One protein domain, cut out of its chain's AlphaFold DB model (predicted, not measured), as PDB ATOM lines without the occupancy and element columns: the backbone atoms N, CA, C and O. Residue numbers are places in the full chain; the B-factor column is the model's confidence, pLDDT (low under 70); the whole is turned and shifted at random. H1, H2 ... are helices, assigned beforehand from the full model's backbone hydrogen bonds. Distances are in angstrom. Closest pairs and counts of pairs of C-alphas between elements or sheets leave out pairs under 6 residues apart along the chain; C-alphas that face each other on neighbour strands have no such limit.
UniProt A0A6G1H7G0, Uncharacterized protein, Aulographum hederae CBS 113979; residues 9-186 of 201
ATOM      1  N   ARG A   9     224.016 269.723 240.431       90.69
ATOM      2  CA  ARG A   9     223.113 270.065 241.534       90.69
ATOM      3  C   ARG A   9     221.814 270.652 241.001       90.69
ATOM      4  O   ARG A   9     221.826 271.417 240.045       90.69
ATOM      5  N   VAL A  10     220.703 270.363 241.668       89.88
ATOM      6  CA  VAL A  10     219.377 270.864 241.273       89.88
ATOM      7  C   VAL A  10     219.244 272.387 241.364       89.88
ATOM      8  O   VAL A  10     218.415 272.985 240.686       89.88
ATOM      9  N   ASP A  11     220.069 273.039 242.185       88.19
ATOM     10  CA  ASP A  11     220.034 274.486 242.408       88.19
ATOM     11  C   ASP A  11     220.470 275.327 241.194       88.19
ATOM     12  O   ASP A  11     220.258 276.541 241.206       88.19
ATOM     13  N   ILE A  12     221.002 274.701 240.139       89.94
ATOM     14  CA  ILE A  12     221.320 275.369 238.867       89.94
ATOM     15  C   ILE A  12     220.095 275.566 237.967       89.94
ATOM     16  O   ILE A  12     220.179 276.305 236.984       89.94
ATOM     17  N   LEU A  13     218.977 274.895 238.267       92.38
ATOM     18  CA  LEU A  13     217.746 275.036 237.500       92.38
ATOM     19  C   LEU A  13     217.210 276.469 237.592       92.38
ATOM     20  O   LEU A  13     217.331 277.153 238.611       92.38
ATOM     21  N   SER A  14     216.543 276.905 236.528       95.31
ATOM     22  CA  SER A  14     215.829 278.177 236.497       95.31
ATOM     23  C   SER A  14     214.834 278.280 237.665       95.31
ATOM     24  O   SER A  14     214.265 277.260 238.071       95.31
ATOM     25  N   PRO A  15     214.570 279.493 238.187       95.81
ATOM     26  CA  PRO A  15     213.751 279.672 239.387       95.81
ATOM     27  C   PRO A  15     212.383 278.980 239.332       95.81
ATOM     28  O   PRO A  15     211.979 278.364 240.318       95.81
ATOM     29  N   ASP A  16     211.700 279.026 238.186       96.81
ATOM     30  CA  ASP A  16     210.371 278.426 238.025       96.81
ATOM     31  C   ASP A  16     210.422 276.890 238.056       96.81
ATOM     32  O   ASP A  16     209.667 276.263 238.802       96.81
ATOM     33  N   HIS A  17     211.356 276.282 237.314       96.56
ATOM     34  CA  HIS A  17     211.576 274.831 237.311       96.56
ATOM     35  C   HIS A  17     211.959 274.334 238.707       96.56
ATOM     36  O   HIS A  17     211.357 273.402 239.238       96.56
ATOM     37  N   LEU A  18     212.910 275.017 239.345       95.06
ATOM     38  CA  LEU A  18     213.365 274.684 240.687       95.06
ATOM     39  C   LEU A  18     212.236 274.789 241.719       95.06
ATOM     40  O   LEU A  18     212.100 273.921 242.582       95.06
ATOM     41  N   SER A  19     211.412 275.837 241.636       95.25
ATOM     42  CA  SER A  19     210.273 276.037 242.534       95.25
ATOM     43  C   SER A  19     209.228 274.931 242.380       95.25
ATOM     44  O   SER A  19     208.751 274.399 243.384       95.25
ATOM     45  N   ILE A  20     208.878 274.560 241.144       96.81
ATOM     46  CA  ILE A  20     207.900 273.496 240.879       96.81
ATOM     47  C   ILE A  20     208.432 272.146 241.358       96.81
ATOM     48  O   ILE A  20     207.713 271.425 242.057       96.81
ATOM     49  N   PHE A  21     209.685 271.821 241.035       96.25
ATOM     50  CA  PHE A  21     210.332 270.593 241.486       96.25
ATOM     51  C   PHE A  21     210.351 270.495 243.017       96.25
ATOM     52  O   PHE A  21     209.831 269.526 243.570       96.25
ATOM     53  N   ARG A  22     210.852 271.524 243.718       93.94
ATOM     54  CA  ARG A  22     210.920 271.543 245.191       93.94
ATOM     55  C   ARG A  22     209.551 271.382 245.832       93.94
ATOM     56  O   ARG A  22     209.399 270.573 246.742       93.94
ATOM     57  N   LEU A  23     208.558 272.139 245.364       94.88
ATOM     58  CA  LEU A  23     207.203 272.064 245.905       94.88
ATOM     59  C   LEU A  23     206.615 270.661 245.726       94.88
ATOM     60  O   LEU A  23     205.994 270.128 246.644       94.88
ATOM     61  N   THR A  24     206.804 270.067 244.548       96.75
ATOM     62  CA  THR A  24     206.254 268.745 244.236       96.75
ATOM     63  C   THR A  24     206.952 267.661 245.046       96.75
ATOM     64  O   THR A  24     206.274 266.837 245.657       96.75
ATOM     65  N   LEU A  25     208.284 267.705 245.137       95.25
ATOM     66  CA  LEU A  25     209.047 266.763 245.945       95.25
ATOM     67  C   LEU A  25     208.694 266.879 247.432       95.25
ATOM     68  O   LEU A  25     208.422 265.860 248.055       95.25
ATOM     69  N   SER A  26     208.601 268.094 247.987       93.38
ATOM     70  CA  SER A  26     208.186 268.304 249.385       93.38
ATOM     71  C   SER A  26     206.832 267.655 249.663       93.38
ATOM     72  O   SER A  26     206.694 266.894 250.614       93.38
ATOM     73  N   ARG A  27     205.849 267.859 248.776       95.25
ATOM     74  CA  ARG A  27     204.519 267.243 248.903       95.25
ATOM     75  C   ARG A  27     204.557 265.717 248.845       95.25
ATOM     76  O   ARG A  27     203.800 265.076 249.569       95.25
ATOM     77  N   ILE A  28     205.412 265.134 248.002       95.44
ATOM     78  CA  ILE A  28     205.603 263.679 247.959       95.44
ATOM     79  C   ILE A  28     206.198 263.195 249.281       95.44
ATOM     80  O   ILE A  28     205.630 262.294 249.894       95.44
ATOM     81  N   LEU A  29     207.279 263.816 249.758       92.94
ATOM     82  CA  LEU A  29     207.949 263.439 251.009       92.94
ATOM     83  C   LEU A  29     207.057 263.639 252.248       92.94
ATOM     84  O   LEU A  29     207.191 262.915 253.236       92.94
ATOM     85  N   GLU A  30     206.127 264.592 252.199       93.00
ATOM     86  CA  GLU A  30     205.136 264.849 253.248       93.00
ATOM     87  C   GLU A  30     203.959 263.863 253.235       93.00
ATOM     88  O   GLU A  30     203.231 263.782 254.230       93.00
ATOM     89  N   SER A  31     203.774 263.111 252.145       95.06
ATOM     90  CA  SER A  31     202.673 262.160 252.001       95.06
ATOM     91  C   SER A  31     202.796 260.966 252.951       95.06
ATOM     92  O   SER A  31     203.890 260.476 253.239       95.06
ATOM     93  N   ASP A  32     201.655 260.420 253.377       93.25
ATOM     94  CA  ASP A  32     201.614 259.246 254.259       93.25
ATOM     95  C   ASP A  32     202.256 258.003 253.633       93.25
ATOM     96  O   ASP A  32     202.712 257.111 254.346       93.25
ATOM     97  N   VAL A  33     202.250 257.897 252.302       91.81
ATOM     98  CA  VAL A  33     202.868 256.774 251.584       91.81
ATOM     99  C   VAL A  33     204.388 256.865 251.686       91.81
ATOM    100  O   VAL A  33     205.019 255.911 252.139       91.81
ATOM    101  N   ALA A  34     204.967 258.024 251.359       93.69
ATOM    102  CA  ALA A  34     206.408 258.238 251.457       93.69
ATOM    103  C   ALA A  34     206.895 258.137 252.907       93.69
ATOM    104  O   ALA A  34     207.850 257.414 253.185       93.69
ATOM    105  N   LYS A  35     206.190 258.772 253.855       93.31
ATOM    106  CA  LYS A  35     206.534 258.694 255.283       93.31
ATOM    107  C   LYS A  35     206.569 257.258 255.786       93.31
ATOM    108  O   LYS A  35     207.526 256.869 256.445       93.31
ATOM    109  N   ARG A  36     205.569 256.442 255.437       90.81
ATOM    110  CA  ARG A  36     205.558 255.020 255.808       90.81
ATOM    111  C   ARG A  36     206.683 254.236 255.143       90.81
ATOM    112  O   ARG A  36     207.249 253.367 255.799       90.81
ATOM    113  N   ALA A  37     207.001 254.492 253.874       91.31
ATOM    114  CA  ALA A  37     208.091 253.802 253.181       91.31
ATOM    115  C   ALA A  37     209.453 254.105 253.831       91.31
ATOM    116  O   ALA A  37     210.194 253.189 254.178       91.31
ATOM    117  N   TYR A  38     209.749 255.380 254.081       93.62
ATOM    118  CA  TYR A  38     211.008 255.788 254.704       93.62
ATOM    119  C   TYR A  38     211.106 255.396 256.178       93.62
ATOM    120  O   TYR A  38     212.171 254.974 256.625       93.62
ATOM    121  N   ALA A  39     210.003 255.459 256.927       91.94
ATOM    122  CA  ALA A  39     209.988 254.989 258.306       91.94
ATOM    123  C   ALA A  39     210.286 253.485 258.386       91.94
ATOM    124  O   ALA A  39     211.036 253.083 259.262       91.94
ATOM    125  N   GLN A  40     209.807 252.658 257.448       89.62
ATOM    126  CA  GLN A  40     210.185 251.237 257.393       89.62
ATOM    127  C   GLN A  40     211.696 251.044 257.211       89.62
ATOM    128  O   GLN A  40     212.281 250.208 257.892       89.62
ATOM    129  N   ILE A  41     212.341 251.837 256.348       90.31
ATOM    130  CA  ILE A  41     213.800 251.782 256.146       90.31
ATOM    131  C   ILE A  41     214.544 252.100 257.443       90.31
ATOM    132  O   ILE A  41     215.441 251.354 257.834       90.31
ATOM    133  N   LEU A  42     214.158 253.184 258.122       90.31
ATOM    134  CA  LEU A  42     214.767 253.588 259.393       90.31
ATOM    135  C   LEU A  42     214.486 252.592 260.510       90.31
ATOM    136  O   LEU A  42     215.328 252.366 261.372       90.31
ATOM    137  N   ASP A  43     213.312 251.985 260.491       87.62
ATOM    138  CA  ASP A  43     212.933 250.935 261.415       87.62
ATOM    139  C   ASP A  43     213.717 249.641 261.156       87.62
ATOM    140  O   ASP A  43     214.003 248.906 262.093       87.62
ATOM    141  N   GLY A  44     214.132 249.400 259.911       82.62
ATOM    142  CA  GLY A  44     214.883 248.217 259.497       82.62
ATOM    143  C   GLY A  44     214.008 247.040 259.074       82.62
ATOM    144  O   GLY A  44     214.540 245.944 258.885       82.62
ATOM    145  N   TRP A  45     212.690 247.244 258.918       77.44
ATOM    146  CA  TRP A  45     211.727 246.190 258.589       77.44
ATOM    147  C   TRP A  45     210.610 246.657 257.626       77.44
ATOM    148  O   TRP A  45     209.915 247.632 257.925       77.44
ATOM    149  N   PRO A  46     210.358 245.965 256.493       73.38
ATOM    150  CA  PRO A  46     209.220 246.258 255.630       73.38
ATOM    151  C   PRO A  46     207.912 245.737 256.238       73.38
ATOM    152  O   PRO A  46     207.838 244.639 256.789       73.38
ATOM    153  N   ALA A  47     206.837 246.501 256.087       66.06
ATOM    154  CA  ALA A  47     205.494 246.103 256.469       66.06
ATOM    155  C   ALA A  47     205.058 244.857 255.682       66.06
ATOM    156  O   ALA A  47     205.421 244.666 254.523       66.06
ATOM    157  N   MET A  48     204.211 244.036 256.308       54.72
ATOM    158  CA  MET A  48     203.706 242.762 255.773       54.72
ATOM    159  C   MET A  48     203.218 242.844 254.313       54.72
ATOM    160  O   MET A  48     203.444 241.923 253.532       54.72
ATOM    161  N   GLY A  49     202.558 243.945 253.936       53.03
ATOM    162  CA  GLY A  49     202.012 244.160 252.588       53.03
ATOM    163  C   GLY A  49     203.044 244.534 251.517       53.03
ATOM    164  O   GLY A  49     202.714 244.518 250.336       53.03
ATOM    165  N   SER A  50     204.279 244.846 251.912       52.59
ATOM    166  CA  SER A  50     205.373 245.268 251.028       52.59
ATOM    167  C   SER A  50     206.394 244.149 250.783       52.59
ATOM    168  O   SER A  50     207.415 244.376 250.132       52.59
ATOM    169  N   PHE A  51     206.134 242.944 251.305       54.66
ATOM    170  CA  PHE A  51     207.025 241.793 251.217       54.66
ATOM    171  C   PHE A  51     206.710 240.947 249.977       54.66
ATOM    172  O   PHE A  51     205.734 240.198 249.945       54.66
ATOM    173  N   MET A  52     207.560 241.035 248.954       53.28
ATOM    174  CA  MET A  52     207.516 240.157 247.784       53.28
ATOM    175  C   MET A  52     208.809 239.355 247.663       53.28
ATOM    176  O   MET A  52     209.570 239.582 246.741       53.28
ATOM    177  N   TYR A  53     209.060 238.413 248.576       48.38
ATOM    178  CA  TYR A  53     209.790 237.174 248.269       48.38
ATOM    179  C   TYR A  53     209.559 236.132 249.357       48.38
ATOM    180  O   TYR A  53     209.789 236.377 250.532       48.38
ATOM    181  N   GLY A  54     209.079 234.954 248.962       43.50
ATOM    182  CA  GLY A  54     208.728 233.869 249.873       43.50
ATOM    183  C   GLY A  54     209.901 233.422 250.746       43.50
ATOM    184  O   GLY A  54     210.883 232.894 250.236       43.50
ATOM    185  N   GLY A  55     209.748 233.591 252.063       45.94
ATOM    186  CA  GLY A  55     210.674 233.061 253.069       45.94
ATOM    187  C   GLY A  55     211.166 234.067 254.112       45.94
ATOM    188  O   GLY A  55     212.335 234.032 254.475       45.94
ATOM    189  N   GLY A  56     210.313 234.973 254.600       46.88
ATOM    190  CA  GLY A  56     210.696 235.912 255.662       46.88
ATOM    191  C   GLY A  56     210.883 235.241 257.038       46.88
ATOM    192  O   GLY A  56     210.275 234.194 257.304       46.88
ATOM    193  N   PRO A  57     211.683 235.828 257.951       47.75
ATOM    194  CA  PRO A  57     211.745 235.397 259.346       47.75
ATOM    195  C   PRO A  57     210.346 235.475 259.978       47.75
ATOM    196  O   PRO A  57     209.643 236.468 259.832       47.75
ATOM    197  N   ARG A  58     209.935 234.417 260.689       47.28
ATOM    198  CA  ARG A  58     208.582 234.222 261.261       47.28
ATOM    199  C   ARG A  58     208.128 235.254 262.312       47.28
ATOM    200  O   ARG A  58     207.018 235.126 262.817       47.28
ATOM    201  N   GLU A  59     208.952 236.238 262.648       48.72
ATOM    202  CA  GLU A  59     208.638 237.278 263.630       48.72
ATOM    203  C   GLU A  59     208.406 238.587 262.881       48.72
ATOM    204  O   GLU A  59     209.314 239.373 262.643       48.72
ATOM    205  N   LEU A  60     207.173 238.752 262.416       52.84
ATOM    206  CA  LEU A  60     206.723 239.941 261.707       52.84
ATOM    207  C   LEU A  60     206.338 240.996 262.747       52.84
ATOM    208  O   LEU A  60     205.474 240.740 263.586       52.84
ATOM    209  N   HIS A  61     206.943 242.180 262.691       53.72
ATOM    210  CA  HIS A  61     206.429 243.322 263.442       53.72
ATOM    211  C   HIS A  61     205.174 243.854 262.733       53.72
ATOM    212  O   HIS A  61     205.228 244.255 261.574       53.72
ATOM    213  N   GLU A  62     204.025 243.834 263.419       58.56
ATOM    214  CA  GLU A  62     202.734 244.263 262.851       58.56
ATOM    215  C   GLU A  62     202.680 245.772 262.555       58.56
ATOM    216  O   GLU A  62     201.856 246.217 261.755       58.56
ATOM    217  N   THR A  63     203.554 246.566 263.185       73.12
ATOM    218  CA  THR A  63     203.558 248.033 263.111       73.12
ATOM    219  C   THR A  63     204.979 248.605 263.071       73.12
ATOM    220  O   THR A  63     205.905 248.082 263.702       73.12
ATOM    221  N   ILE A  64     205.141 249.696 262.316       81.69
ATOM    222  CA  ILE A  64     206.350 250.535 262.304       81.69
ATOM    223  C   ILE A  64     206.464 251.219 263.673       81.69
ATOM    224  O   ILE A  64     205.444 251.620 264.234       81.69
ATOM    225  N   SER A  65     207.675 251.318 264.225       84.25
ATOM    226  CA  SER A  65     207.896 251.935 265.534       84.25
ATOM    227  C   SER A  65     207.637 253.444 265.504       84.25
ATOM    228  O   SER A  65     207.874 254.112 264.496       84.25
ATOM    229  N   GLU A  66     207.169 253.996 266.624       87.69
ATOM    230  CA  GLU A  66     207.016 255.448 266.778       87.69
ATOM    231  C   GLU A  66     208.386 256.140 266.686       87.69
ATOM    232  O   GLU A  66     208.528 257.210 266.097       87.69
ATOM    233  N   GLU A  67     209.429 255.478 267.191       88.12
ATOM    234  CA  GLU A  67     210.816 255.927 267.125       88.12
ATOM    235  C   GLU A  67     211.303 256.093 265.678       88.12
ATOM    236  O   GLU A  67     212.046 257.031 265.389       88.12
ATOM    237  N   ALA A  68     210.867 255.236 264.748       89.00
ATOM    238  CA  ALA A  68     211.209 255.377 263.336       89.00
ATOM    239  C   ALA A  68     210.554 256.610 262.696       89.00
ATOM    240  O   ALA A  68     211.187 257.281 261.879       89.00
ATOM    241  N   PHE A  69     209.322 256.950 263.086       89.81
ATOM    242  CA  PHE A  69     208.682 258.191 262.642       89.81
ATOM    243  C   PHE A  69     209.373 259.424 263.227       89.81
ATOM    244  O   PHE A  69     209.646 260.370 262.492       89.81
ATOM    245  N   GLN A  70     209.755 259.392 264.504       90.25
ATOM    246  CA  GLN A  70     210.523 260.476 265.126       90.25
ATOM    247  C   GLN A  70     211.900 260.657 264.470       90.25
ATOM    248  O   GLN A  70     212.329 261.784 264.213       90.25
ATOM    249  N   ALA A  71     212.587 259.555 264.152       87.75
ATOM    250  CA  ALA A  71     213.849 259.586 263.421       87.75
ATOM    251  C   ALA A  71     213.670 260.177 262.016       87.75
ATOM    252  O   ALA A  71     214.493 260.983 261.578       87.75
ATOM    253  N   LEU A  72     212.575 259.828 261.331       89.75
ATOM    254  CA  LEU A  72     212.242 260.396 260.031       89.75
ATOM    255  C   LEU A  72     212.016 261.908 260.121       89.75
ATOM    256  O   LEU A  72     212.581 262.641 259.316       89.75
ATOM    257  N   GLU A  73     211.243 262.387 261.095       88.31
ATOM    258  CA  GLU A  73     211.015 263.824 261.298       88.31
ATOM    259  C   GLU A  73     212.326 264.577 261.566       88.31
ATOM    260  O   GLU A  73     212.588 265.628 260.970       88.31
ATOM    261  N   ALA A  74     213.198 264.012 262.407       85.75
ATOM    262  CA  ALA A  74     214.510 264.583 262.683       85.75
ATOM    263  C   ALA A  74     215.375 264.670 261.412       85.75
ATOM    264  O   ALA A  74     216.002 265.704 261.170       85.75
ATOM    265  N   LEU A  75     215.372 263.633 260.572       80.19
ATOM    266  CA  LEU A  75     216.114 263.610 259.308       80.19
ATOM    267  C   LEU A  75     215.515 264.562 258.268       80.19
ATOM    268  O   LEU A  75     216.258 265.292 257.614       80.19
ATOM    269  N   GLN A  76     214.187 264.639 258.166       80.00
ATOM    270  CA  GLN A  76     213.495 265.582 257.284       80.00
ATOM    271  C   GLN A  76     213.836 267.036 257.628       80.00
ATOM    272  O   GLN A  76     214.021 267.845 256.723       80.00
ATOM    273  N   SER A  77     214.002 267.366 258.915       79.25
ATOM    274  CA  SER A  77     214.409 268.715 259.337       79.25
ATOM    275  C   SER A  77     215.828 269.105 258.893       79.25
ATOM    276  O   SER A  77     216.142 270.291 258.778       79.25
ATOM    277  N   GLN A  78     216.684 268.114 258.634       77.88
ATOM    278  CA  GLN A  78     218.076 268.305 258.221       77.88
ATOM    279  C   GLN A  78     218.263 268.166 256.708       77.88
ATOM    280  O   GLN A  78     219.224 268.707 256.155       77.88
ATOM    281  N   PHE A  79     217.363 267.448 256.032       73.06
ATOM    282  CA  PHE A  79     217.485 267.155 254.616       73.06
ATOM    283  C   PHE A  79     217.343 268.423 253.774       73.06
ATOM    284  O   PHE A  79     216.345 269.144 253.818       73.06
ATOM    285  N   ARG A  80     218.366 268.701 252.969       76.94
ATOM    286  CA  ARG A  80     218.386 269.842 252.058       76.94
ATOM    287  C   ARG A  80     218.051 269.343 250.663       76.94
ATOM    288  O   ARG A  80     218.913 268.793 249.995       76.94
ATOM    289  N   LEU A  81     216.832 269.605 250.187       75.44
ATOM    290  CA  LEU A  81     216.440 269.292 248.799       75.44
ATOM    291  C   LEU A  81     217.436 269.867 247.770       75.44
ATOM    292  O   LEU A  81     217.642 269.306 246.703       75.44
ATOM    293  N   ASP A  82     218.102 270.965 248.129       73.88
ATOM    294  CA  ASP A  82     219.086 271.673 247.308       73.88
ATOM    295  C   ASP A  82     220.387 270.890 247.072       73.88
ATOM    296  O   ASP A  82     221.185 271.286 246.226       73.88
ATOM    297  N   SER A  83     220.653 269.825 247.838       79.94
ATOM    298  CA  SER A  83     221.835 268.979 247.638       79.94
ATOM    299  C   SER A  83     221.608 267.841 246.646       79.94
ATOM    300  O   SER A  83     222.565 267.133 246.331       79.94
ATOM    301  N   LEU A  84     220.378 267.656 246.153       88.19
ATOM    302  CA  LEU A  84     220.081 266.641 245.144       88.19
ATOM    303  C   LEU A  84     220.863 266.927 243.865       88.19
ATOM    304  O   LEU A  84     220.990 268.080 243.439       88.19
ATOM    305  N   SER A  85     221.418 265.864 243.290       91.44
ATOM    306  CA  SER A  85     222.268 265.941 242.110       91.44
ATOM    307  C   SER A  85     221.830 264.904 241.086       91.44
ATOM    308  O   SER A  85     221.619 263.745 241.430       91.44
ATOM    309  N   PHE A  86     221.726 265.322 239.831       92.06
ATOM    310  CA  PHE A  86     221.216 264.516 238.726       92.06
ATOM    311  C   PHE A  86     222.260 264.383 237.628       92.06
ATOM    312  O   PHE A  86     223.189 265.190 237.542       92.06
ATOM    313  N   ASP A  87     222.088 263.399 236.754       91.12
ATOM    314  CA  ASP A  87     222.894 263.336 235.543       91.12
ATOM    315  C   ASP A  87     222.606 264.562 234.660       91.12
ATOM    316  O   ASP A  87     221.442 264.963 234.531       91.12
ATOM    317  N   PRO A  88     223.633 265.167 234.030       90.75
ATOM    318  CA  PRO A  88     223.449 266.378 233.235       90.75
ATOM    319  C   PRO A  88     222.334 266.288 232.179       90.75
ATOM    320  O   PRO A  88     221.543 267.228 232.113       90.75
ATOM    321  N   PRO A  89     222.185 265.190 231.402       90.31
ATOM    322  CA  PRO A  89     221.110 265.084 230.411       90.31
ATOM    323  C   PRO A  89     219.702 265.138 231.020       90.31
ATOM    324  O   PRO A  89     218.805 265.726 230.425       90.31
ATOM    325  N   VAL A  90     219.514 264.581 232.220       91.50
ATOM    326  CA  VAL A  90     218.219 264.549 232.920       91.50
ATOM    327  C   VAL A  90     217.823 265.941 233.390       91.50
ATOM    328  O   VAL A  90     216.720 266.417 233.119       91.50
ATOM    329  N   ALA A  91     218.751 266.626 234.064       93.44
ATOM    330  CA  ALA A  91     218.526 267.992 234.519       93.44
ATOM    331  C   ALA A  91     218.300 268.945 233.336       93.44
ATOM    332  O   ALA A  91     217.425 269.809 233.403       93.44
ATOM    333  N   GLN A  92     219.057 268.765 232.250       92.88
ATOM    334  CA  GLN A  92     218.934 269.577 231.045       92.88
ATOM    335  C   GLN A  92     217.600 269.333 230.325       92.88
ATOM    336  O   GLN A  92     216.929 270.300 229.978       92.88
ATOM    337  N   GLY A  93     217.162 268.077 230.177       92.56
ATOM    338  CA  GLY A  93     215.860 267.745 229.587       92.56
ATOM    339  C   GLY A  93     214.700 268.395 230.343       92.56
ATOM    340  O   GLY A  93     213.830 269.023 229.740       92.56
ATOM    341  N   TYR A  94     214.742 268.359 231.679       95.38
ATOM    342  CA  TYR A  94     213.771 269.082 232.501       95.38
ATOM    343  C   TYR A  94     213.821 270.598 232.285       95.38
ATOM    344  O   TYR A  94     212.775 271.228 232.170       95.38
ATOM    345  N   GLN A  95     215.023 271.176 232.232       95.75
ATOM    346  CA  GLN A  95     215.250 272.614 232.085       95.75
ATOM    347  C   GLN A  95     214.810 273.167 230.720       95.75
ATOM    348  O   GLN A  95     214.375 274.321 230.641       95.75
ATOM    349  N   ASP A  96     214.950 272.371 229.662       95.44
ATOM    350  CA  ASP A  96     214.625 272.763 228.289       95.44
ATOM    351  C   ASP A  96     213.140 272.571 227.956       95.44
ATOM    352  O   ASP A  96     212.618 273.193 227.025       95.44
ATOM    353  N   ALA A  97     212.436 271.737 228.723       96.25
ATOM    354  CA  ALA A  97     211.032 271.456 228.492       96.25
ATOM    355  C   ALA A  97     210.137 272.664 228.849       96.25
ATOM    356  O   ALA A  97     210.173 273.169 229.972       96.25
ATOM    357  N   PRO A  98     209.246 273.120 227.945       96.69
ATOM    358  CA  PRO A  98     208.342 274.225 228.249       96.69
ATOM    359  C   PRO A  98     207.425 273.908 229.435       96.69
ATOM    360  O   PRO A  98     206.785 272.852 229.460       96.69
ATOM    361  N   LEU A  99     207.298 274.844 230.382       96.56
ATOM    362  CA  LEU A  99     206.471 274.672 231.580       96.56
ATOM    363  C   LEU A  99     205.053 274.186 231.237       96.56
ATOM    364  O   LEU A  99     204.348 274.778 230.418       96.56
ATOM    365  N   GLY A 100     204.623 273.106 231.890       93.44
ATOM    366  CA  GLY A 100     203.284 272.528 231.728       93.44
ATOM    367  C   GLY A 100     203.080 271.650 230.487       93.44
ATOM    368  O   GLY A 100     202.025 271.010 230.388       93.44
ATOM    369  N   SER A 101     204.065 271.569 229.585       97.06
ATOM    370  CA  SER A 101     204.068 270.613 228.469       97.06
ATOM    371  C   SER A 101     204.092 269.157 228.954       97.06
ATOM    372  O   SER A 101     204.333 268.880 230.130       97.06
ATOM    373  N   GLU A 102     203.816 268.213 228.054       94.94
ATOM    374  CA  GLU A 102     203.947 266.783 228.362       94.94
ATOM    375  C   GLU A 102     205.398 266.418 228.684       94.94
ATOM    376  O   GLU A 102     205.635 265.862 229.750       94.94
ATOM    377  N   ALA A 103     206.357 266.856 227.860       93.69
ATOM    378  CA  ALA A 103     207.790 266.670 228.111       93.69
ATOM    379  C   ALA A 103     208.207 267.184 229.499       93.69
ATOM    380  O   ALA A 103     208.877 266.488 230.258       93.69
ATOM    381  N   PHE A 104     207.720 268.366 229.894       96.00
ATOM    382  CA  PHE A 104     207.997 268.920 231.221       96.00
ATOM    383  C   PHE A 104     207.478 268.020 232.347       96.00
ATOM    384  O   PHE A 104     208.168 267.817 233.343       96.00
ATOM    385  N   LYS A 105     206.263 267.479 232.211       96.25
ATOM    386  CA  LYS A 105     205.678 266.581 233.219       96.25
ATOM    387  C   LYS A 105     206.432 265.255 233.282       96.25
ATOM    388  O   LYS A 105     206.660 264.765 234.382       96.25
ATOM    389  N   THR A 106     206.828 264.711 232.135       94.50
ATOM    390  CA  THR A 106     207.617 263.478 232.033       94.50
ATOM    391  C   THR A 106     208.956 263.633 232.748       94.50
ATOM    392  O   THR A 106     209.234 262.882 233.680       94.50
ATOM    393  N   HIS A 107     209.727 264.671 232.416       94.88
ATOM    394  CA  HIS A 107     210.994 264.946 233.094       94.88
ATOM    395  C   HIS A 107     210.814 265.288 234.574       94.88
ATOM    396  O   HIS A 107     211.619 264.877 235.403       94.88
ATOM    397  N   LEU A 108     209.740 265.993 234.947       96.31
ATOM    398  CA  LEU A 108     209.446 266.229 236.359       96.31
ATOM    399  C   LEU A 108     209.276 264.903 237.112       96.31
ATOM    400  O   LEU A 108     209.850 264.748 238.185       96.31
ATOM    401  N   ILE A 109     208.523 263.944 236.563       96.12
ATOM    402  CA  ILE A 109     208.354 262.618 237.177       96.12
ATOM    403  C   ILE A 109     209.702 261.893 237.275       96.12
ATOM    404  O   ILE A 109     209.976 261.299 238.314       96.12
ATOM    405  N   GLU A 110     210.560 261.993 236.257       95.25
ATOM    406  CA  GLU A 110     211.911 261.411 236.265       95.25
ATOM    407  C   GLU A 110     212.763 261.936 237.422       95.25
ATOM    408  O   GLU A 110     213.250 261.155 238.242       95.25
ATOM    409  N   LEU A 111     212.876 263.261 237.557       95.44
ATOM    410  CA  LEU A 111     213.627 263.867 238.656       95.44
ATOM    411  C   LEU A 111     213.033 263.481 240.017       95.44
ATOM    412  O   LEU A 111     213.780 263.246 240.967       95.44
ATOM    413  N   LEU A 112     211.703 263.416 240.141       96.56
ATOM    414  CA  LEU A 112     211.035 263.034 241.389       96.56
ATOM    415  C   LEU A 112     211.292 261.569 241.758       96.56
ATOM    416  O   LEU A 112     211.532 261.289 242.933       96.56
ATOM    417  N   ALA A 113     211.275 260.659 240.781       96.00
ATOM    418  CA  ALA A 113     211.570 259.245 240.989       96.00
ATOM    419  C   ALA A 113     213.013 259.047 241.464       96.00
ATOM    420  O   ALA A 113     213.218 258.488 242.543       96.00
ATOM    421  N   ILE A 114     213.982 259.627 240.745       94.75
ATOM    422  CA  ILE A 114     215.407 259.603 241.121       94.75
ATOM    423  C   ILE A 114     215.607 260.193 242.522       94.75
ATOM    424  O   ILE A 114     216.318 259.631 243.346       94.75
ATOM    425  N   SER A 115     214.927 261.296 242.844       95.12
ATOM    426  CA  SER A 115     215.037 261.912 244.172       95.12
ATOM    427  C   SER A 115     214.521 261.001 245.281       95.12
ATOM    428  O   SER A 115     215.151 260.887 246.330       95.12
ATOM    429  N   CYS A 116     213.367 260.360 245.081       95.38
ATOM    430  CA  CYS A 116     212.790 259.467 246.084       95.38
ATOM    431  C   CYS A 116     213.655 258.219 246.289       95.38
ATOM    432  O   CYS A 116     213.823 257.783 247.433       95.38
ATOM    433  N   HIS A 117     214.209 257.694 245.194       94.69
ATOM    434  CA  HIS A 117     215.177 256.607 245.170       94.69
ATOM    435  C   HIS A 117     216.426 256.962 245.987       94.69
ATOM    436  O   HIS A 117     216.738 256.278 246.964       94.69
ATOM    437  N   ASP A 118     217.082 258.079 245.655       92.31
ATOM    438  CA  ASP A 118     218.310 258.545 246.310       92.31
ATOM    439  C   ASP A 118     218.092 258.822 247.805       92.31
ATOM    440  O   ASP A 118     218.941 258.489 248.637       92.31
ATOM    441  N   VAL A 119     216.936 259.387 248.181       91.62
ATOM    442  CA  VAL A 119     216.554 259.562 249.592       91.62
ATOM    443  C   VAL A 119     216.461 258.209 250.296       91.62
ATOM    444  O   VAL A 119     217.003 258.055 251.388       91.62
ATOM    445  N   GLY A 120     215.815 257.216 249.679       91.38
ATOM    446  CA  GLY A 120     215.699 255.864 250.231       91.38
ATOM    447  C   GLY A 120     217.054 255.200 250.455       91.38
ATOM    448  O   GLY A 120     217.337 254.720 251.556       91.38
ATOM    449  N   ALA A 121     217.910 255.234 249.434       90.88
ATOM    450  CA  ALA A 121     219.266 254.704 249.495       90.88
ATOM    451  C   ALA A 121     220.096 255.389 250.596       90.88
ATOM    452  O   ALA A 121     220.738 254.717 251.405       90.88
ATOM    453  N   CYS A 122     220.031 256.721 250.675       89.12
ATOM    454  CA  CYS A 122     220.733 257.513 251.683       89.12
ATOM    455  C   CYS A 122     220.273 257.167 253.105       89.12
ATOM    456  O   CYS A 122     221.103 256.887 253.973       89.12
ATOM    457  N   LEU A 123     218.957 257.119 253.344       89.69
ATOM    458  CA  LEU A 123     218.403 256.756 254.649       89.69
ATOM    459  C   LEU A 123     218.827 255.348 255.066       89.69
ATOM    460  O   LEU A 123     219.203 255.146 256.215       89.69
ATOM    461  N   PHE A 124     218.825 254.388 254.142       88.62
ATOM    462  CA  PHE A 124     219.258 253.022 254.425       88.62
ATOM    463  C   PHE A 124     220.732 252.948 254.829       88.62
ATOM    464  O   PHE A 124     221.076 252.304 255.823       88.62
ATOM    465  N   GLN A 125     221.601 253.648 254.098       88.31
ATOM    466  CA  GLN A 125     223.029 253.717 254.405       88.31
ATOM    467  C   GLN A 125     223.287 254.364 255.768       88.31
ATOM    468  O   GLN A 125     224.102 253.864 256.542       88.31
ATOM    469  N   GLN A 126     222.567 255.441 256.091       85.69
ATOM    470  CA  GLN A 126     222.664 256.115 257.388       85.69
ATOM    471  C   GLN A 126     222.105 255.266 258.535       85.69
ATOM    472  O   GLN A 126     222.649 255.291 259.637       85.69
ATOM    473  N   ALA A 127     221.037 254.509 258.282       84.75
ATOM    474  CA  ALA A 127     220.380 253.673 259.277       84.75
ATOM    475  C   ALA A 127     221.206 252.439 259.666       84.75
ATOM    476  O   ALA A 127     220.979 251.879 260.737       84.75
ATOM    477  N   GLY A 128     222.134 251.982 258.816       80.94
ATOM    478  CA  GLY A 128     223.041 250.873 259.136       80.94
ATOM    479  C   GLY A 128     222.328 249.564 259.501       80.94
ATOM    480  O   GLY A 128     222.830 248.802 260.324       80.94
ATOM    481  N   GLY A 129     221.147 249.320 258.922       71.69
ATOM    482  CA  GLY A 129     220.269 248.193 259.258       71.69
ATOM    483  C   GLY A 129     218.990 248.581 260.007       71.69
ATOM    484  O   GLY A 129     218.099 247.747 260.116       71.69
ATOM    485  N   GLY A 130     218.861 249.832 260.452       78.75
ATOM    486  CA  GLY A 130     217.660 250.356 261.104       78.75
ATOM    487  C   GLY A 130     217.619 250.138 262.616       78.75
ATOM    488  O   GLY A 130     218.476 249.476 263.199       78.75
ATOM    489  N   LEU A 131     216.611 250.722 263.264       78.19
ATOM    490  CA  LEU A 131     216.402 250.673 264.717       78.19
ATOM    491  C   LEU A 131     216.129 249.250 265.225       78.19
ATOM    492  O   LEU A 131     216.489 248.902 266.351       78.19
ATOM    493  N   ARG A 132     215.489 248.427 264.394       73.88
ATOM    494  CA  ARG A 132     215.128 247.031 264.649       73.88
ATOM    495  C   ARG A 132     215.660 246.183 263.492       73.88
ATOM    496  O   ARG A 132     214.888 245.760 262.631       73.88
ATOM    497  N   PRO A 133     216.985 245.956 263.435       66.88
ATOM    498  CA  PRO A 133     217.605 245.364 262.264       66.88
ATOM    499  C   PRO A 133     217.056 243.971 261.983       66.88
ATOM    500  O   PRO A 133     217.033 243.092 262.849       66.88
ATOM    501  N   THR A 134     216.630 243.766 260.737       62.47
ATOM    502  CA  THR A 134     216.185 242.458 260.262       62.47
ATOM    503  C   THR A 134     217.353 241.477 260.287       62.47
ATOM    504  O   THR A 134     218.322 241.629 259.545       62.47
ATOM    505  N   VAL A 135     217.235 240.397 261.062       60.75
ATOM    506  CA  VAL A 135     218.087 239.220 260.863       60.75
ATOM    507  C   VAL A 135     217.446 238.359 259.783       60.75
ATOM    508  O   VAL A 135     216.497 237.615 260.045       60.75
ATOM    509  N   LEU A 136     217.966 238.455 258.558       62.00
ATOM    510  CA  LEU A 136     217.608 237.535 257.484       62.00
ATOM    511  C   LEU A 136     218.052 236.128 257.890       62.00
ATOM    512  O   LEU A 136     219.243 235.822 257.961       62.00
ATOM    513  N   LYS A 137     217.084 235.272 258.224       60.00
ATOM    514  CA  LYS A 137     217.360 233.864 258.502       60.00
ATOM    515  C   LYS A 137     217.574 233.146 257.165       60.00
ATOM    516  O   LYS A 137     216.816 233.414 256.232       60.00
ATOM    517  N   PRO A 138     218.554 232.231 257.070       58.00
ATOM    518  CA  PRO A 138     218.718 231.397 255.889       58.00
ATOM    519  C   PRO A 138     217.404 230.694 255.548       58.00
ATOM    520  O   PRO A 138     216.684 230.244 256.448       58.00
ATOM    521  N   LEU A 139     217.097 230.597 254.255       59.16
ATOM    522  CA  LEU A 139     215.959 229.808 253.802       59.16
ATOM    523  C   LEU A 139     216.160 228.339 254.225       59.16
ATOM    524  O   LEU A 139     217.287 227.848 254.178       59.16
ATOM    525  N   PRO A 140     215.099 227.622 254.639       59.16
ATOM    526  CA  PRO A 140     215.197 226.193 254.919       59.16
ATOM    527  C   PRO A 140     215.701 225.413 253.698       59.16
ATOM    528  O   PRO A 140     215.299 225.721 252.575       59.16
ATOM    529  N   ASP A 141     216.482 224.353 253.919       61.03
ATOM    530  CA  ASP A 141     217.106 223.549 252.851       61.03
ATOM    531  C   ASP A 141     216.107 223.090 251.774       61.03
ATOM    532  O   ASP A 141     216.355 223.243 250.582       61.03
ATOM    533  N   TRP A 142     214.906 222.654 252.172       61.88
ATOM    534  CA  TRP A 142     213.854 222.221 251.237       61.88
ATOM    535  C   TRP A 142     213.352 223.331 250.293       61.88
ATOM    536  O   TRP A 142     212.764 223.051 249.246       61.88
ATOM    537  N   MET A 143     213.521 224.599 250.673       57.09
ATOM    538  CA  MET A 143     213.157 225.763 249.865       57.09
ATOM    539  C   MET A 143     214.325 226.179 248.961       57.09
ATOM    540  O   MET A 143     214.088 226.510 247.801       57.09
ATOM    541  N   LEU A 144     215.566 226.071 249.452       59.00
ATOM    542  CA  LEU A 144     216.795 226.228 248.662       59.00
ATOM    543  C   LEU A 144     216.940 225.157 247.569       59.00
ATOM    544  O   LEU A 144     217.559 225.415 246.548       59.00
ATOM    545  N   GLU A 145     216.361 223.970 247.757       57.41
ATOM    546  CA  GLU A 145     216.325 222.909 246.739       57.41
ATOM    547  C   GLU A 145     215.322 223.190 245.602       57.41
ATOM    548  O   GLU A 145     215.458 222.649 244.504       57.41
ATOM    549  N   ARG A 146     214.289 224.008 245.856       58.19
ATOM    550  CA  ARG A 146     213.205 224.312 244.896       58.19
ATOM    551  C   ARG A 146     213.388 225.635 244.172       58.19
ATOM    552  O   ARG A 146     212.908 225.791 243.051       58.19
ATOM    553  N   LEU A 147     214.011 226.594 244.835       56.72
ATOM    554  CA  LEU A 147     214.499 227.805 244.210       56.72
ATOM    555  C   LEU A 147     215.852 227.422 243.604       56.72
ATOM    556  O   LEU A 147     216.686 226.856 244.298       56.72
ATOM    557  N   HIS A 148     216.104 227.711 242.324       50.72
ATOM    558  CA  HIS A 148     217.493 227.782 241.834       50.72
ATOM    559  C   HIS A 148     218.330 228.578 242.853       50.72
ATOM    560  O   HIS A 148     217.719 229.396 243.532       50.72
ATOM    561  N   PRO A 149     219.651 228.368 243.016       54.25
ATOM    562  CA  PRO A 149     220.422 228.964 244.109       54.25
ATOM    563  C   PRO A 149     220.423 230.494 243.997       54.25
ATOM    564  O   PRO A 149     221.345 231.092 243.456       54.25
ATOM    565  N   VAL A 150     219.352 231.123 244.474       54.59
ATOM    566  CA  VAL A 150     219.196 232.557 244.599       54.59
ATOM    567  C   VAL A 150     219.881 232.857 245.922       54.59
ATOM    568  O   VAL A 150     219.431 232.359 246.963       54.59
ATOM    569  N   PRO A 151     221.003 233.592 245.903       57.69
ATOM    570  CA  PRO A 151     221.631 234.052 247.127       57.69
ATOM    571  C   PRO A 151     220.581 234.745 247.995       57.69
ATOM    572  O   PRO A 151     219.701 235.434 247.475       57.69
ATOM    573  N   SER A 152     220.647 234.554 249.315       61.81
ATOM    574  CA  SER A 152     219.778 235.322 250.211       61.81
ATOM    575  C   SER A 152     219.960 236.811 249.905       61.81
ATOM    576  O   SER A 152     221.107 237.249 249.776       61.81
ATOM    577  N   PRO A 153     218.867 237.576 249.739       66.06
ATOM    578  CA  PRO A 153     218.986 238.971 249.363       66.06
ATOM    579  C   PRO A 153     219.771 239.719 250.451       66.06
ATOM    580  O   PRO A 153     219.686 239.363 251.625       66.06
ATOM    581  N   PRO A 154     220.534 240.758 250.093       71.19
ATOM    582  CA  PRO A 154     221.339 241.518 251.054       71.19
ATOM    583  C   PRO A 154     220.481 242.338 252.033       71.19
ATOM    584  O   PRO A 154     220.984 242.829 253.039       71.19
ATOM    585  N   THR A 155     219.195 242.520 251.722       77.38
ATOM    586  CA  THR A 155     218.226 243.306 252.487       77.38
ATOM    587  C   THR A 155     216.809 242.757 252.287       77.38
ATOM    588  O   THR A 155     216.528 242.071 251.303       77.38
ATOM    589  N   CYS A 156     215.904 243.066 253.215       76.94
ATOM    590  CA  CYS A 156     214.469 242.791 253.106       76.94
ATOM    591  C   CYS A 156     213.716 243.836 252.255       76.94
ATOM    592  O   CYS A 156     212.585 243.584 251.842       76.94
ATOM    593  N   PHE A 157     214.349 244.972 251.949       81.56
ATOM    594  CA  PHE A 157     213.831 246.025 251.068       81.56
ATOM    595  C   PHE A 157     214.239 245.763 249.619       81.56
ATOM    596  O   PHE A 157     215.129 246.419 249.088       81.56
ATOM    597  N   VAL A 158     213.628 244.759 248.995       78.56
ATOM    598  CA  VAL A 158     213.952 244.343 247.625       78.56
ATOM    599  C   VAL A 158     212.706 244.333 246.749       78.56
ATOM    600  O   VAL A 158     211.632 243.906 247.176       78.56
ATOM    601  N   HIS A 159     212.855 244.789 245.508       78.31
ATOM    602  CA  HIS A 159     211.857 244.599 244.464       78.31
ATOM    603  C   HIS A 159     212.228 243.394 243.586       78.31
ATOM    604  O   HIS A 159     213.371 243.257 243.158       78.31
ATOM    605  N   ALA A 160     211.251 242.539 243.262       72.50
ATOM    606  CA  ALA A 160     211.488 241.278 242.554       72.50
ATOM    607  C   ALA A 160     212.205 241.410 241.205       72.50
ATOM    608  O   ALA A 160     213.124 240.655 240.899       72.50
ATOM    609  N   GLY A 161     211.825 242.416 240.421       74.44
ATOM    610  CA  GLY A 161     212.467 242.711 239.137       74.44
ATOM    611  C   GLY A 161     213.801 243.464 239.216       74.44
ATOM    612  O   GLY A 161     214.436 243.602 238.182       74.44
ATOM    613  N   TYR A 162     214.216 243.956 240.392       77.12
ATOM    614  CA  TYR A 162     215.381 244.846 240.549       77.12
ATOM    615  C   TYR A 162     216.240 244.406 241.740       77.12
ATOM    616  O   TYR A 162     216.292 245.058 242.782       77.12
ATOM    617  N   SER A 163     216.855 243.229 241.608       70.56
ATOM    618  CA  SER A 163     217.644 242.583 242.669       70.56
ATOM    619  C   SER A 163     219.091 242.271 242.268       70.56
ATOM    620  O   SER A 163     219.831 241.691 243.066       70.56
ATOM    621  N   ASN A 164     219.517 242.664 241.059       76.06
ATOM    622  CA  ASN A 164     220.856 242.364 240.555       76.06
ATOM    623  C   ASN A 164     221.898 243.385 241.040       76.06
ATOM    624  O   ASN A 164     222.147 244.396 240.396       76.06
ATOM    625  N   LEU A 165     222.520 243.096 242.183       73.25
ATOM    626  CA  LEU A 165     223.500 243.971 242.838       73.25
ATOM    627  C   LEU A 165     224.670 244.412 241.957       73.25
ATOM    628  O   LEU A 165     225.167 245.518 242.135       73.25
ATOM    629  N   GLU A 166     225.145 243.533 241.075       76.56
ATOM    630  CA  GLU A 166     226.364 243.768 240.292       76.56
ATOM    631  C   GLU A 166     226.155 244.798 239.176       76.56
ATOM    632  O   GLU A 166     227.123 245.359 238.668       76.56
ATOM    633  N   GLU A 167     224.899 245.071 238.818       80.12
ATOM    634  CA  GLU A 167     224.529 246.036 237.778       80.12
ATOM    635  C   GLU A 167     224.321 247.456 238.329       80.12
ATOM    636  O   GLU A 167     224.163 248.394 237.548       80.12
ATOM    637  N   TYR A 168     224.324 247.637 239.656       83.25
ATOM    638  CA  TYR A 168     223.937 248.896 240.289       83.25
ATOM    639  C   TYR A 168     225.129 249.630 240.930       83.25
ATOM    640  O   TYR A 168     225.785 249.069 241.814       83.25
ATOM    641  N   PRO A 169     225.407 250.897 240.555       83.50
ATOM    642  CA  PRO A 169     226.555 251.656 241.058       83.50
ATOM    643  C   PRO A 169     226.608 251.799 242.586       83.50
ATOM    644  O   PRO A 169     227.692 251.801 243.167       83.50
ATOM    645  N   ASN A 170     225.453 251.906 243.249       83.19
ATOM    646  CA  ASN A 170     225.335 252.011 244.705       83.19
ATOM    647  C   ASN A 170     224.973 250.663 245.367       83.19
ATOM    648  O   ASN A 170     224.632 250.608 246.555       83.19
ATOM    649  N   GLY A 171     225.018 249.565 244.603       86.94
ATOM    650  CA  GLY A 171     224.761 248.200 245.052       86.94
ATOM    651  C   GLY A 171     223.434 248.054 245.797       86.94
ATOM    652  O   GLY A 171     222.356 248.260 245.247       86.94
ATOM    653  N   VAL A 172     223.507 247.694 247.084       86.56
ATOM    654  CA  VAL A 172     222.318 247.494 247.937       86.56
ATOM    655  C   VAL A 172     221.495 248.777 248.076       86.56
ATOM    656  O   VAL A 172     220.276 248.696 248.202       86.56
ATOM    657  N   GLY A 173     222.134 249.952 248.037       89.38
ATOM    658  CA  GLY A 173     221.438 251.235 248.116       89.38
ATOM    659  C   GLY A 173     220.417 251.398 246.991       89.38
ATOM    660  O   GLY A 173     219.273 251.751 247.268       89.38
ATOM    661  N   ASP A 174     220.796 251.038 245.763       90.12
ATOM    662  CA  ASP A 174     219.908 251.168 244.604       90.12
ATOM    663  C   ASP A 174     218.744 250.166 244.662       90.12
ATOM    664  O   ASP A 174     217.606 250.499 244.337       90.12
ATOM    665  N   ILE A 175     218.975 248.955 245.185       88.12
ATOM    666  CA  ILE A 175     217.895 247.980 245.432       88.12
ATOM    667  C   ILE A 175     216.838 248.554 246.383       88.12
ATOM    668  O   ILE A 175     215.633 248.414 246.144       88.12
ATOM    669  N   VAL A 176     217.281 249.217 247.454       89.62
ATOM    670  CA  VAL A 176     216.376 249.874 248.406       89.62
ATOM    671  C   VAL A 176     215.654 251.041 247.738       89.62
ATOM    672  O   VAL A 176     214.453 251.214 247.951       89.62
ATOM    673  N   GLY A 177     216.350 251.814 246.905       91.94
ATOM    674  CA  GLY A 177     215.758 252.891 246.119       91.94
ATOM    675  C   GLY A 177     214.625 252.402 245.212       91.94
ATOM    676  O   GLY A 177     213.523 252.948 245.263       91.94
ATOM    677  N   TYR A 178     214.818 251.296 244.489       91.00
ATOM    678  CA  TYR A 178     213.763 250.684 243.673       91.00
ATOM    679  C   TYR A 178     212.591 250.153 244.503       91.00
ATOM    680  O   TYR A 178     211.431 250.243 244.092       91.00
ATOM    681  N   TRP A 179     212.860 249.616 245.698       90.38
ATOM    682  CA  TRP A 179     211.789 249.258 246.625       90.38
ATOM    683  C   TRP A 179     210.977 250.494 247.041       90.38
ATOM    684  O   TRP A 179     209.745 250.425 247.047       90.38
ATOM    685  N   VAL A 180     211.634 251.627 247.324       92.94
ATOM    686  CA  VAL A 180     210.974 252.906 247.642       92.94
ATOM    687  C   VAL A 180     210.129 253.400 246.480       92.94
ATOM    688  O   VAL A 180     208.970 253.762 246.697       92.94
ATOM    689  N   GLU A 181     210.663 253.391 245.260       93.62
ATOM    690  CA  GLU A 181     209.904 253.772 244.069       93.62
ATOM    691  C   GLU A 181     208.625 252.948 243.950       93.62
ATOM    692  O   GLU A 181     207.537 253.509 243.819       93.62
ATOM    693  N   ASN A 182     208.730 251.628 244.117       90.62
ATOM    694  CA  ASN A 182     207.570 250.752 244.084       90.62
ATOM    695  C   ASN A 182     206.530 251.101 245.161       90.62
ATOM    696  O   ASN A 182     205.333 251.031 244.890       90.62
ATOM    697  N   GLN A 183     206.954 251.494 246.367       89.88
ATOM    698  CA  GLN A 183     206.012 251.924 247.408       89.88
ATOM    699  C   GLN A 183     205.336 253.261 247.071       89.88
ATOM    700  O   GLN A 183     204.139 253.408 247.309       89.88
ATOM    701  N   ILE A 184     206.088 254.239 246.558       93.44
ATOM    702  CA  ILE A 184     205.610 255.617 246.362       93.44
ATOM    703  C   ILE A 184     204.828 255.770 245.054       93.44
ATOM    704  O   ILE A 184     203.766 256.393 245.046       93.44
ATOM    705  N   PHE A 185     205.325 255.193 243.962       92.19
ATOM    706  CA  PHE A 185     204.759 255.330 242.618       92.19
ATOM    707  C   PHE A 185     203.926 254.115 242.185       92.19
ATOM    708  O   PHE A 185     203.261 254.170 241.153       92.19
ATOM    709  N   GLY A 186     203.925 253.027 242.964       88.44
ATOM    710  CA  GLY A 186     203.225 251.784 242.620       88.44
ATOM    711  C   GLY A 186     203.969 250.905 241.609       88.44
ATOM    712  O   GLY A 186     203.379 249.979 241.056       88.44
TER     713      GLY A 186
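Overview. This is residues 9 to 186 of the 201 residues of an uncharacterized protein of Aulographum hederae CBS 113979 (UniProt A0A6G1H7G0). One long helix, H5, runs through the core of a helical body, with H7 crossing its second half, H1 crossing it on another side, H4 folding back over its beginning and H2 packing at its far end, where H3 crosses H2. From that end, long loops reach away to the tiny helix H6, and this looped region makes much of the length. The printed part has 178 residues with seven named helices, H1 to H7 in order, and no named strand; the class is all helix. It is compact, with a radius of gyration of the C-alphas of 17.8 A, yet elongated, spanning 57 by 36 by 23 A.

Arrangement. Start at H1, residues 15 to 30, which touches residues 108 to 116 of H5, residues 102 to 127, at a steep tilt of 50 degrees; the closest C-alphas, of Leu 25 and Leu 112, are 6.2 A apart. A tight link leads to H2, residues 32 to 43, whose residues 38 to 42 touch H5 at a shallow tilt of 26 degrees, with C-alphas 42 and 127 closest at 5.6 A. H3, residues 66 to 78, touches H2 about perpendicular, at 76 degrees; the closest C-alphas, of Asp 43 and Ala 68, are 5.1 A apart. H4, residues 88 to 96, forms a helical hairpin with H5, and their closest C-alphas, of Tyr 94 and His 107, are 5.0 A apart. H5 is the hub, touching four helices. H7, residues 172 to 185, touches it at a steep tilt of 50 degrees, opposite ways; look at the C-alphas of His 117 and Gly 177, the closest, 3.9 A apart. H7 also touches H2, with C-alphas 34 and 184 closest at 5.8 A. H6, residues 141 to 144, touches no helix. In H1, H2, H4, H5 and H7 every O i to N i+4 pair is within hydrogen-bond range; in H3 8 of 9 are, and H6 is too short for such a pair.

Along the chain. Find C-alpha 15 at (213.751, 279.672, 239.387); from there H1 runs 22.0 A to Glu 30. H2 covers 15.8 A, H3 19.0 A and H4 12.0 A. H5 starts at C-alpha 102, (203.947, 266.783, 228.362), and runs 37.4 A to Ala 127. H6 covers 5.0 A. H7 runs 20.0 A and ends at C-alpha 185, (204.759, 255.330, 242.618).

Size, cuts and confidence. The two C-alphas farthest apart, of Pro 15 and Trp 142, are 58.7 A apart. The printed part has no cut. The links from H2 to H3, H5 to H6 and H6 to H7 are long. The model's confidence is low, with pLDDT under 70, at residues 47 to 62 and 133 to 153.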